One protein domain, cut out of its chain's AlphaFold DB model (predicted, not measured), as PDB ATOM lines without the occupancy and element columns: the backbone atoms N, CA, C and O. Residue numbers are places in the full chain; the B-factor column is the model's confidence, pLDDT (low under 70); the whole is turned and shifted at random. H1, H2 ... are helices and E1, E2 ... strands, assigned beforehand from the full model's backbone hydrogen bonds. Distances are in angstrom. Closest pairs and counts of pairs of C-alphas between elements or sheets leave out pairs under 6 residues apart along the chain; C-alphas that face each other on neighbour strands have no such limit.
ATOM      1  N   PRO A  15     160.430 274.055 213.658       82.12
ATOM      2  CA  PRO A  15     161.275 273.126 212.928       82.12
ATOM      3  C   PRO A  15     160.459 271.892 212.520       82.12
ATOM      4  O   PRO A  15     159.495 271.500 213.189       82.12
ATOM      5  N   SER A  16     160.808 271.286 211.388       89.12
ATOM      6  CA  SER A  16     160.241 269.988 211.025       89.12
ATOM      7  C   SER A  16     160.722 268.922 212.011       89.12
ATOM      8  O   SER A  16     161.671 269.141 212.765       89.12
ATOM      9  N   PHE A  17     160.073 267.760 212.015       85.25
ATOM     10  CA  PHE A  17     160.491 266.642 212.860       85.25
ATOM     11  C   PHE A  17     161.955 266.250 212.592       85.25
ATOM     12  O   PHE A  17     162.744 266.110 213.519       85.25
ATOM     13  N   GLU A  18     162.331 266.185 211.314       86.31
ATOM     14  CA  GLU A  18     163.699 265.918 210.861       86.31
ATOM     15  C   GLU A  18     164.702 266.965 211.351       86.31
ATOM     16  O   GLU A  18     165.775 266.624 211.841       86.31
ATOM     17  N   VAL A  19     164.334 268.249 211.286       87.69
ATOM     18  CA  VAL A  19     165.190 269.338 211.776       87.69
ATOM     19  C   VAL A  19     165.325 269.279 213.297       87.69
ATOM     20  O   VAL A  19     166.429 269.409 213.806       87.69
ATOM     21  N   ALA A  20     164.236 269.037 214.029       87.44
ATOM     22  CA  ALA A  20     164.270 268.897 215.485       87.44
ATOM     23  C   ALA A  20     165.123 267.698 215.927       87.44
ATOM     24  O   ALA A  20     165.872 267.800 216.896       87.44
ATOM     25  N   ARG A  21     165.048 266.585 215.190       88.75
ATOM     26  CA  ARG A  21     165.902 265.416 215.405       88.75
ATOM     27  C   ARG A  21     167.371 265.754 215.163       88.75
ATOM     28  O   ARG A  21     168.201 265.453 216.012       88.75
ATOM     29  N   LYS A  22     167.685 266.449 214.067       88.69
ATOM     30  CA  LYS A  22     169.055 266.893 213.781       88.69
ATOM     31  C   LYS A  22     169.594 267.842 214.857       88.69
ATOM     32  O   LYS A  22     170.719 267.672 215.298       88.69
ATOM     33  N   MET A  23     168.780 268.788 215.331       87.69
ATOM     34  CA  MET A  23     169.160 269.691 216.429       87.69
ATOM     35  C   MET A  23     169.495 268.935 217.719       87.69
ATOM     36  O   MET A  23     170.362 269.362 218.474       87.69
ATOM     37  N   LEU A  24     168.794 267.831 217.986       88.81
ATOM     38  CA  LEU A  24     169.075 266.965 219.128       88.81
ATOM     39  C   LEU A  24     170.422 266.260 218.961       88.81
ATOM     40  O   LEU A  24     171.198 266.251 219.911       88.81
ATOM     41  N   PHE A  25     170.720 265.749 217.766       91.00
ATOM     42  CA  PHE A  25     172.003 265.106 217.460       91.00
ATOM     43  C   PHE A  25     173.166 266.093 217.592       91.00
ATOM     44  O   PHE A  25     174.077 265.857 218.372       91.00
ATOM     45  N   GLU A  26     173.073 267.253 216.938       91.00
ATOM     46  CA  GLU A  26     174.090 268.311 217.021       91.00
ATOM     47  C   GLU A  26     174.292 268.791 218.468       91.00
ATOM     48  O   GLU A  26     175.410 269.068 218.903       91.00
ATOM     49  N   SER A  27     173.206 268.890 219.244       87.94
ATOM     50  CA  SER A  27     173.310 269.259 220.654       87.94
ATOM     51  C   SER A  27     173.981 268.172 221.483       87.94
ATOM     52  O   SER A  27     174.690 268.522 222.420       87.94
ATOM     53  N   LEU A  28     173.732 266.896 221.192       87.25
ATOM     54  CA  LEU A  28     174.370 265.779 221.877       87.25
ATOM     55  C   LEU A  28     175.874 265.775 221.595       87.25
ATOM     56  O   LEU A  28     176.653 265.810 222.542       87.25
ATOM     57  N   GLU A  29     176.270 265.847 220.322       87.75
ATOM     58  CA  GLU A  29     177.677 265.921 219.898       87.75
ATOM     59  C   GLU A  29     178.411 267.071 220.587       87.75
ATOM     60  O   GLU A  29     179.504 266.917 221.133       87.75
ATOM     61  N   LYS A  30     177.769 268.240 220.636       89.25
ATOM     62  CA  LYS A  30     178.323 269.399 221.325       89.25
ATOM     63  C   LYS A  30     178.493 269.150 222.826       89.25
ATOM     64  O   LYS A  30     179.530 269.506 223.376       89.25
ATOM     65  N   LYS A  31     177.505 268.548 223.495       86.56
ATOM     66  CA  LYS A  31     177.552 268.286 224.944       86.56
ATOM     67  C   LYS A  31     178.590 267.231 225.310       86.56
ATOM     68  O   LYS A  31     179.257 267.401 226.327       86.56
ATOM     69  N   THR A  32     178.773 266.189 224.499       84.31
ATOM     70  CA  THR A  32     179.812 265.178 224.755       84.31
ATOM     71  C   THR A  32     181.209 265.776 224.625       84.31
ATOM     72  O   THR A  32     182.073 265.498 225.455       84.31
ATOM     73  N   VAL A  33     181.417 266.667 223.650       85.81
ATOM     74  CA  VAL A  33     182.682 267.400 223.505       85.81
ATOM     75  C   VAL A  33     182.875 268.383 224.660       85.81
ATOM     76  O   VAL A  33     183.916 268.367 225.303       85.81
ATOM     77  N   GLU A  34     181.881 269.219 224.966       86.06
ATOM     78  CA  GLU A  34     182.012 270.259 225.998       86.06
ATOM     79  C   GLU A  34     182.199 269.692 227.409       86.06
ATOM     80  O   GLU A  34     182.979 270.242 228.184       86.06
ATOM     81  N   LYS A  35     181.471 268.627 227.765       83.19
ATOM     82  CA  LYS A  35     181.443 268.100 229.137       83.19
ATOM     83  C   LYS A  35     182.470 266.999 229.380       83.19
ATOM     84  O   LYS A  35     183.016 266.918 230.475       83.19
ATOM     85  N   TYR A  36     182.728 266.169 228.374       81.81
ATOM     86  CA  TYR A  36     183.552 264.968 228.519       81.81
ATOM     87  C   TYR A  36     184.789 264.971 227.620       81.81
ATOM     88  O   TYR A  36     185.597 264.053 227.702       81.81
ATOM     89  N   ASN A  37     184.955 265.994 226.773       81.75
ATOM     90  CA  ASN A  37     186.012 266.054 225.764       81.75
ATOM     91  C   ASN A  37     186.003 264.826 224.829       81.75
ATOM     92  O   ASN A  37     187.049 264.388 224.353       81.75
ATOM     93  N   LEU A  38     184.807 264.273 224.583       82.19
ATOM     94  CA  LEU A  38     184.569 263.116 223.721       82.19
ATOM     95  C   LEU A  38     183.999 263.586 222.382       82.19
ATOM     96  O   LEU A  38     182.877 264.103 222.316       82.19
ATOM     97  N   THR A  39     184.766 263.392 221.312       85.12
ATOM     98  CA  THR A  39     184.318 263.677 219.948       85.12
ATOM     99  C   THR A  39     183.397 262.562 219.486       85.12
ATOM    100  O   THR A  39     183.817 261.419 219.349       85.12
ATOM    101  N   THR A  40     182.127 262.885 219.256       84.12
ATOM    102  CA  THR A  40     181.120 261.899 218.856       84.12
ATOM    103  C   THR A  40     180.495 262.254 217.519       84.12
ATOM    104  O   THR A  40     180.469 263.419 217.125       84.12
ATOM    105  N   ASN A  41     180.008 261.235 216.820       85.19
ATOM    106  CA  ASN A  41     179.224 261.370 215.602       85.19
ATOM    107  C   ASN A  41     177.898 260.637 215.777       85.19
ATOM    108  O   ASN A  41     177.873 259.443 216.088       85.19
ATOM    109  N   VAL A  42     176.796 261.353 215.584       87.06
ATOM    110  CA  VAL A  42     175.449 260.848 215.836       87.06
ATOM    111  C   VAL A  42     174.679 260.788 214.523       87.06
ATOM    112  O   VAL A  42     174.392 261.803 213.887       87.06
ATOM    113  N   TYR A  43     174.282 259.585 214.113       84.62
ATOM    114  CA  TYR A  43     173.559 259.386 212.859       84.62
ATOM    115  C   TYR A  43     172.541 258.250 212.947       84.62
ATOM    116  O   TYR A  43     172.492 257.475 213.895       84.62
ATOM    117  N   ILE A  44     171.673 258.161 211.944       86.75
ATOM    118  CA  ILE A  44     170.685 257.082 211.839       86.75
ATOM    119  C   ILE A  44     171.321 255.936 211.081       86.75
ATOM    120  O   ILE A  44     171.832 256.154 209.978       86.75
ATOM    121  N   LYS A  45     171.237 254.719 211.616       80.25
ATOM    122  CA  LYS A  45     171.830 253.565 210.946       80.25
ATOM    123  C   LYS A  45     171.234 253.395 209.542       80.25
ATOM    124  O   LYS A  45     170.009 253.352 209.393       80.25
ATOM    125  N   PRO A  46     172.071 253.253 208.498       75.94
ATOM    126  CA  PRO A  46     171.579 253.032 207.140       75.94
ATOM    127  C   PRO A  46     170.855 251.684 207.009       75.94
ATOM    128  O   PRO A  46     169.907 251.573 206.234       75.94
ATOM    129  N   GLU A  47     171.270 250.690 207.800       77.69
ATOM    130  CA  GLU A  47     170.686 249.344 207.847       77.69
ATOM    131  C   GLU A  47     169.343 249.312 208.589       77.69
ATOM    132  O   GLU A  47     168.414 248.632 208.152       77.69
ATOM    133  N   ASN A  48     169.211 250.094 209.670       78.38
ATOM    134  CA  ASN A  48     167.976 250.218 210.437       78.38
ATOM    135  C   ASN A  48     167.620 251.687 210.707       78.38
ATOM    136  O   ASN A  48     168.119 252.319 211.635       78.38
ATOM    137  N   LYS A  49     166.653 252.207 209.944       77.25
ATOM    138  CA  LYS A  49     166.160 253.589 210.085       77.25
ATOM    139  C   LYS A  49     165.426 253.868 211.402       77.25
ATOM    140  O   LYS A  49     165.046 255.013 211.637       77.25
ATOM    141  N   GLN A  50     165.179 252.841 212.215       82.12
ATOM    142  CA  GLN A  50     164.590 252.948 213.550       82.12
ATOM    143  C   GLN A  50     165.648 252.966 214.657       82.12
ATOM    144  O   GLN A  50     165.291 252.940 215.826       82.12
ATOM    145  N   GLU A  51     166.934 253.025 214.320       81.19
ATOM    146  CA  GLU A  51     168.020 253.098 215.291       81.19
ATOM    147  C   GLU A  51     168.923 254.295 214.996       81.19
ATOM    148  O   GLU A  51     169.288 254.577 213.851       81.19
ATOM    149  N   MET A  52     169.301 254.990 216.060       85.44
ATOM    150  CA  MET A  52     170.382 255.961 216.071       85.44
ATOM    151  C   MET A  52     171.656 255.265 216.541       85.44
ATOM    152  O   MET A  52     171.636 254.510 217.511       85.44
ATOM    153  N   ALA A  53     172.757 255.527 215.852       83.25
ATOM    154  CA  ALA A  53     174.098 255.170 216.269       83.25
ATOM    155  C   ALA A  53     174.798 256.420 216.803       83.25
ATOM    156  O   ALA A  53     174.713 257.496 216.209       83.25
ATOM    157  N   ILE A  54     175.473 256.257 217.932       87.00
ATOM    158  CA  ILE A  54     176.337 257.259 218.535       87.00
ATOM    159  C   ILE A  54     177.732 256.647 218.544       87.00
ATOM    160  O   ILE A  54     177.983 255.666 219.244       87.00
ATOM    161  N   GLU A  55     178.606 257.176 217.700       83.69
ATOM    162  CA  GLU A  55     179.971 256.690 217.531       83.69
ATOM    163  C   GLU A  55     180.946 257.603 218.249       83.69
ATOM    164  O   GLU A  55     180.899 258.821 218.071       83.69
ATOM    165  N   LEU A  56     181.855 257.015 219.021       82.75
ATOM    166  CA  LEU A  56     183.017 257.730 219.524       82.75
ATOM    167  C   LEU A  56     184.077 257.808 218.420       82.75
ATOM    168  O   LEU A  56     184.556 256.778 217.941       82.75
ATOM    169  N   ILE A  57     184.449 259.025 218.031       79.44
ATOM    170  CA  ILE A  57     185.571 259.281 217.130       79.44
ATOM    171  C   ILE A  57     186.832 259.372 217.988       79.44
ATOM    172  O   ILE A  57     187.013 260.334 218.731       79.44
ATOM    173  N   ASN A  58     187.708 258.380 217.853       69.69
ATOM    174  CA  ASN A  58     189.050 258.404 218.422       69.69
ATOM    175  C   ASN A  58     190.072 258.604 217.295       69.69
ATOM    176  O   ASN A  58     189.924 258.029 216.219       69.69
ATOM    177  N   ASP A  59     191.129 259.378 217.556       61.34
ATOM    178  CA  ASP A  59     192.242 259.563 216.606       61.34
ATOM    179  C   ASP A  59     193.067 258.277 216.404       61.34
ATOM    180  O   ASP A  59     193.825 258.151 215.440       61.34
ATOM    181  N   ASP A  60     192.910 257.304 217.303       56.28
ATOM    182  CA  ASP A  60     193.660 256.058 217.292       56.28
ATOM    183  C   ASP A  60     192.893 254.973 216.518       56.28
ATOM    184  O   ASP A  60     191.987 254.316 217.033       56.28
ATOM    185  N   ALA A  61     193.271 254.778 215.251       49.91
ATOM    186  CA  ALA A  61     192.627 253.887 214.274       49.91
ATOM    187  C   ALA A  61     192.648 252.378 214.632       49.91
ATOM    188  O   ALA A  61     192.316 251.536 213.795       49.91
ATOM    189  N   THR A  62     193.074 252.020 215.844       49.34
ATOM    190  CA  THR A  62     193.245 250.637 216.316       49.34
ATOM    191  C   THR A  62     192.343 250.264 217.492       49.34
ATOM    192  O   THR A  62     192.276 249.088 217.854       49.34
ATOM    193  N   VAL A  63     191.603 251.218 218.060       48.66
ATOM    194  CA  VAL A  63     190.655 250.952 219.147       48.66
ATOM    195  C   VAL A  63     189.269 250.786 218.541       48.66
ATOM    196  O   VAL A  63     188.808 251.659 217.816       48.66
ATOM    197  N   ASN A  64     188.628 249.647 218.820       52.66
ATOM    198  CA  ASN A  64     187.258 249.337 218.410       52.66
ATOM    199  C   ASN A  64     186.376 250.593 218.466       52.66
ATOM    200  O   ASN A  64     186.216 251.166 219.543       52.66
ATOM    201  N   ASN A  65     185.816 251.015 217.327       56.44
ATOM    202  CA  ASN A  65     184.823 252.084 217.298       56.44
ATOM    203  C   ASN A  65     183.675 251.666 218.217       56.44
ATOM    204  O   ASN A  65     182.898 250.766 217.886       56.44
ATOM    205  N   TYR A  66     183.598 252.269 219.398       70.62
ATOM    206  CA  TYR A  66     182.520 251.984 220.323       70.62
ATOM    207  C   TYR A  66     181.268 252.682 219.800       70.62
ATOM    208  O   TYR A  66     181.169 253.909 219.817       70.62
ATOM    209  N   VAL A  67     180.324 251.882 219.304       79.31
ATOM    210  CA  VAL A  67     179.055 252.362 218.757       79.31
ATOM    211  C   VAL A  67     177.938 252.036 219.734       79.31
ATOM    212  O   VAL A  67     177.619 250.868 219.962       79.31
ATOM    213  N   ILE A  68     177.308 253.067 220.286       81.38
ATOM    214  CA  ILE A  68     176.102 252.920 221.101       81.38
ATOM    215  C   ILE A  68     174.899 252.993 220.171       81.38
ATOM    216  O   ILE A  68     174.795 253.884 219.330       81.38
ATOM    217  N   THR A  69     173.984 252.040 220.313       83.06
ATOM    218  CA  THR A  69     172.749 252.000 219.526       83.06
ATOM    219  C   THR A  69     171.575 252.405 220.395       83.06
ATOM    220  O   THR A  69     171.305 251.768 221.407       83.06
ATOM    221  N   VAL A  70     170.847 253.429 219.965       82.06
ATOM    222  CA  VAL A  70     169.656 253.933 220.645       82.06
ATOM    223  C   VAL A  70     168.434 253.710 219.750       82.06
ATOM    224  O   VAL A  70     168.419 254.184 218.608       82.06
ATOM    225  N   PRO A  71     167.391 253.010 220.225       81.12
ATOM    226  CA  PRO A  71     166.171 252.817 219.453       81.12
ATOM    227  C   PRO A  71     165.386 254.131 219.318       81.12
ATOM    228  O   PRO A  71     165.162 254.859 220.282       81.12
ATOM    229  N   LEU A  72     164.912 254.418 218.108       84.94
ATOM    230  CA  LEU A  72     164.031 255.543 217.772       84.94
ATOM    231  C   LEU A  72     162.563 255.171 218.034       84.94
ATOM    232  O   LEU A  72     161.698 255.257 217.155       84.94
ATOM    233  N   ASP A  73     162.305 254.708 219.252       83.00
ATOM    234  CA  ASP A  73     161.008 254.229 219.712       83.00
ATOM    235  C   ASP A  73     159.995 255.373 219.930       83.00
ATOM    236  O   ASP A  73     160.229 256.548 219.621       83.00
ATOM    237  N   GLU A  74     158.806 255.049 220.442       81.75
ATOM    238  CA  GLU A  74     157.782 256.062 220.713       81.75
ATOM    239  C   GLU A  74     158.258 257.122 221.725       81.75
ATOM    240  O   GLU A  74     157.946 258.304 221.553       81.75
ATOM    241  N   ASN A  75     159.072 256.742 222.716       83.50
ATOM    242  CA  ASN A  75     159.610 257.659 223.721       83.50
ATOM    243  C   ASN A  75     160.590 258.659 223.098       83.50
ATOM    244  O   ASN A  75     160.476 259.869 223.332       83.50
ATOM    245  N   PHE A  76     161.487 258.188 222.234       85.81
ATOM    246  CA  PHE A  76     162.395 259.049 221.485       85.81
ATOM    247  C   PHE A  76     161.619 259.999 220.566       85.81
ATOM    248  O   PHE A  76     161.860 261.208 220.534       85.81
ATOM    249  N   ASN A  77     160.605 259.484 219.869       86.75
ATOM    250  CA  ASN A  77     159.741 260.299 219.016       86.75
ATOM    251  C   ASN A  77     158.980 261.373 219.814       86.75
ATOM    252  O   ASN A  77     158.757 262.476 219.304       86.75
ATOM    253  N   ILE A  78     158.599 261.097 221.066       87.56
ATOM    254  CA  ILE A  78     158.023 262.094 221.980       87.56
ATOM    255  C   ILE A  78     159.058 263.171 222.322       87.56
ATOM    256  O   ILE A  78     158.728 264.357 222.244       87.56
ATOM    257  N   ALA A  79     160.302 262.802 222.638       83.62
ATOM    258  CA  ALA A  79     161.372 263.766 222.902       83.62
ATOM    259  C   ALA A  79     161.612 264.688 221.693       83.62
ATOM    260  O   ALA A  79     161.590 265.914 221.830       83.62
ATOM    261  N   VAL A  80     161.700 264.132 220.480       87.44
ATOM    262  CA  VAL A  80     161.842 264.929 219.250       87.44
ATOM    263  C   VAL A  80     160.640 265.857 219.043       87.44
ATOM    264  O   VAL A  80     160.825 267.025 218.706       87.44
ATOM    265  N   LYS A  81     159.404 265.407 219.305       88.38
ATOM    266  CA  LYS A  81     158.201 266.267 219.233       88.38
ATOM    267  C   LYS A  81     158.223 267.412 220.255       88.38
ATOM    268  O   LYS A  81     157.703 268.495 219.965       88.38
ATOM    269  N   ARG A  82     158.817 267.212 221.434       87.44
ATOM    270  CA  ARG A  82     158.997 268.269 222.449       87.44
ATOM    271  C   ARG A  82     160.035 269.300 222.008       87.44
ATOM    272  O   ARG A  82     159.761 270.500 222.086       87.44
ATOM    273  N   VAL A  83     161.150 268.855 221.418       87.19
ATOM    274  CA  VAL A  83     162.123 269.744 220.749       87.19
ATOM    275  C   VAL A  83     161.455 270.506 219.603       87.19
ATOM    276  O   VAL A  83     161.578 271.727 219.508       87.19
ATOM    277  N   GLN A  84     160.661 269.817 218.781       87.62
ATOM    278  CA  GLN A  84     159.915 270.409 217.671       87.62
ATOM    279  C   GLN A  84     158.931 271.491 218.136       87.62
ATOM    280  O   GLN A  84     158.726 272.511 217.476       87.62
ATOM    281  N   SER A  85     158.328 271.276 219.303       86.31
ATOM    282  CA  SER A  85     157.417 272.226 219.942       86.31
ATOM    283  C   SER A  85     158.138 273.424 220.568       86.31
ATOM    284  O   SER A  85     157.463 274.326 221.067       86.31
ATOM    285  N   GLN A  86     159.475 273.460 220.494       82.06
ATOM    286  CA  GLN A  86     160.349 274.467 221.095       82.06
ATOM    287  C   GLN A  86     160.083 274.625 222.594       82.06
ATOM    288  O   GLN A  86     159.988 275.740 223.115       82.06
ATOM    289  N   GLU A  87     159.923 273.497 223.287       84.56
ATOM    290  CA  GLU A  87     159.767 273.499 224.733       84.56
ATOM    291  C   GLU A  87     161.014 274.104 225.394       84.56
ATOM    292  O   GLU A  87     162.151 273.692 225.148       84.56
ATOM    293  N   LYS A  88     160.799 275.135 226.216       82.94
ATOM    294  CA  LYS A  88     161.880 275.952 226.768       82.94
ATOM    295  C   LYS A  88     162.795 275.099 227.651       82.94
ATOM    296  O   LYS A  88     162.359 274.586 228.674       82.94
ATOM    297  N   GLY A  89     164.069 275.000 227.269       82.12
ATOM    298  CA  GLY A  89     165.095 274.279 228.028       82.12
ATOM    299  C   GLY A  89     165.028 272.753 227.922       82.12
ATOM    300  O   GLY A  89     165.894 272.088 228.476       82.12
ATOM    301  N   PHE A  90     164.052 272.186 227.201       87.06
ATOM    302  CA  PHE A  90     163.942 270.734 227.050       87.06
ATOM    303  C   PHE A  90     165.112 270.153 226.253       87.06
ATOM    304  O   PHE A  90     165.711 269.179 226.689       87.06
ATOM    305  N   LEU A  91     165.454 270.777 225.118       87.44
ATOM    306  CA  LEU A  91     166.549 270.321 224.256       87.44
ATOM    307  C   LEU A  91     167.866 270.204 225.031       87.44
ATOM    308  O   LEU A  91     168.511 269.171 224.949       87.44
ATOM    309  N   ASP A  92     168.211 271.236 225.803       85.25
ATOM    310  CA  ASP A  92     169.466 271.310 226.556       85.25
ATOM    311  C   ASP A  92     169.535 270.282 227.697       85.25
ATOM    312  O   ASP A  92     170.551 269.617 227.873       85.25
ATOM    313  N   ARG A  93     168.429 270.096 228.433       86.75
ATOM    314  CA  ARG A  93     168.342 269.082 229.497       86.75
ATOM    315  C   ARG A  93     168.411 267.667 228.936       86.75
ATOM    316  O   ARG A  93     169.141 266.835 229.454       86.75
ATOM    317  N   PHE A  94     167.648 267.399 227.876       86.69
ATOM    318  CA  PHE A  94     167.594 266.075 227.270       86.69
ATOM    319  C   PHE A  94     168.938 265.688 226.648       86.69
ATOM    320  O   PHE A  94     169.414 264.583 226.885       86.69
ATOM    321  N   SER A  95     169.571 266.595 225.894       86.56
ATOM    322  CA  SER A  95     170.881 266.327 225.293       86.56
ATOM    323  C   SER A  95     171.985 266.186 226.335       86.56
ATOM    324  O   SER A  95     172.860 265.351 226.144       86.56
ATOM    325  N   SER A  96     171.933 266.935 227.443       83.50
ATOM    326  CA  SER A  96     172.870 266.749 228.555       83.50
ATOM    327  C   SER A  96     172.707 265.379 229.206       83.50
ATOM    328  O   SER A  96     173.693 264.674 229.350       83.50
ATOM    329  N   ASN A  97     171.482 264.970 229.550       86.44
ATOM    330  CA  ASN A  97     171.258 263.664 230.179       86.44
ATOM    331  C   ASN A  97     171.696 262.516 229.261       86.44
ATOM    332  O   ASN A  97     172.333 261.570 229.708       86.44
ATOM    333  N   LEU A  98     171.391 262.627 227.965       85.75
ATOM    334  CA  LEU A  98     171.811 261.638 226.979       85.75
ATOM    335  C   LEU A  98     173.338 261.625 226.792       85.75
ATOM    336  O   LEU A  98     173.910 260.557 226.616       85.75
ATOM    337  N   ALA A  99     174.008 262.782 226.856       86.31
ATOM    338  CA  ALA A  99     175.470 262.861 226.810       86.31
ATOM    339  C   ALA A  99     176.117 262.181 228.021       86.31
ATOM    340  O   ALA A  99     177.126 261.502 227.861       86.31
ATOM    341  N   ASP A 100     175.530 262.349 229.206       83.31
ATOM    342  CA  ASP A 100     176.016 261.748 230.449       83.31
ATOM    343  C   ASP A 100     175.916 260.224 230.393       83.31
ATOM    344  O   ASP A 100     176.881 259.517 230.689       83.31
ATOM    345  N   GLU A 101     174.767 259.728 229.934       83.81
ATOM    346  CA  GLU A 101     174.545 258.305 229.710       83.81
ATOM    347  C   GLU A 101     175.542 257.754 228.683       83.81
ATOM    348  O   GLU A 101     176.246 256.794 228.971       83.81
ATOM    349  N   VAL A 102     175.699 258.406 227.531       83.25
ATOM    350  CA  VAL A 102     176.652 258.012 226.479       83.25
ATOM    351  C   VAL A 102     178.101 257.995 226.975       83.25
ATOM    352  O   VAL A 102     178.826 257.031 226.729       83.25
ATOM    353  N   ALA A 103     178.532 259.028 227.699       81.38
ATOM    354  CA  ALA A 103     179.897 259.137 228.209       81.38
ATOM    355  C   ALA A 103     180.237 258.043 229.233       81.38
ATOM    356  O   ALA A 103     181.388 257.593 229.293       81.38
ATOM    357  N   SER A 104     179.237 257.579 229.991       82.00
ATOM    358  CA  SER A 104     179.398 256.494 230.964       82.00
ATOM    359  C   SER A 104     179.808 255.161 230.325       82.00
ATOM    360  O   SER A 104     180.496 254.368 230.960       82.00
ATOM    361  N   TYR A 105     179.464 254.929 229.053       79.56
ATOM    362  CA  TYR A 105     179.829 253.698 228.342       79.56
ATOM    363  C   TYR A 105     181.278 253.682 227.839       79.56
ATOM    364  O   TYR A 105     181.802 252.610 227.539       79.56
ATOM    365  N   TRP A 106     181.926 254.842 227.704       74.56
ATOM    366  CA  TRP A 106     183.242 254.949 227.055       74.56
ATOM    367  C   TRP A 106     184.372 255.372 227.970       74.56
ATOM    368  O   TRP A 106     185.534 255.101 227.676       74.56
TER     369      TRP A 106
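Overview. This is residues 15 to 106 of the 213 residues of an uncharacterized protein of Enterococcus saccharolyticus subsp. saccharolyticus ATCC 43076 (UniProt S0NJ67). A small sheet of three strands has the long helix H1 over one face, running along its edge strand E1, while H3 crosses H1 and only grazes the sheet with residues 99 to 103. H2 lies beyond the end of the sheet where E3 finishes, and H1, H2 and H3 touch one another at crossed angles. The printed part has 92 residues, with three named helices and three named strands in the order H1, E1, E2, E3, H2, H3; the sheet runs E1, E2, E3, all antiparallel. The class is mixed, helices and strands, and the whole is compact, with a radius of gyration of the C-alphas of 13.1 A and spans of 42 by 30 by 18 A.

Along the chain. H1 covers residues 17 to 36 and is 27.9 A long, beginning with C-alpha 17 at (160.491, 266.642, 212.860). E1 is residues 40 to 44, 13.5 A; E2 is residues 51 to 56, 16.3 A, with C-alpha 56 at (183.017, 257.730, 219.524); E3 is residues 67 to 71, 12.9 A. H2 covers residues 74 to 84, 14.8 A. H3 covers residues 90 to 104, 21.4 A, ending with C-alpha 104 at (179.398, 256.494, 230.964).

Arrangement. E1, E2 and E3 form a meander, each strand the antiparallel neighbour of the one before. In the hairpin of E1 and E2, at 162 degrees, N 53 and O 43 are 2.8 A apart, within hydrogen-bond range. In the hairpin of E2 and E3, at 156 degrees, N 52 and O 70 are within range at 2.8 A. H1 is on one face of the sheet, an arrangement of two layers, at a height over the sheet of 8.1 A. It lies over E1 and runs along the strands, at 20 degrees to E1 on the local plane; their closest C-alphas, those of Glu 29 and Thr 40, are 5.4 A apart. H1 and H3 touch at a steep tilt of 51 degrees, the same way, closest at the C-alphas of Leu 28 and Ser 95, 4.9 A. With residues 17 to 24 alone H1 touches H2, about perpendicular at 88 degrees, closest at the C-alphas of Ala 20 and Gln 84, 5.1 A. With residues 90 to 94 alone H3 touches H2 at a steep tilt of 47 degrees, opposite ways; the closest C-alphas, those of Val 83 and Leu 91, are 5.7 A apart. H2 is not on the sheet and is apart from E1 and E2. In H1, H2 and H3 every O i to N i+4 pair is within hydrogen-bond range.

Size, cuts and confidence. The two C-alphas farthest apart, those of Thr 62 and Ser 85, are 42.0 A apart. The printed part has no cut and no long link. The mean pLDDT of the printed part is 81.8, and residues 58 to 65, in the link from E2 to E3, are under 70.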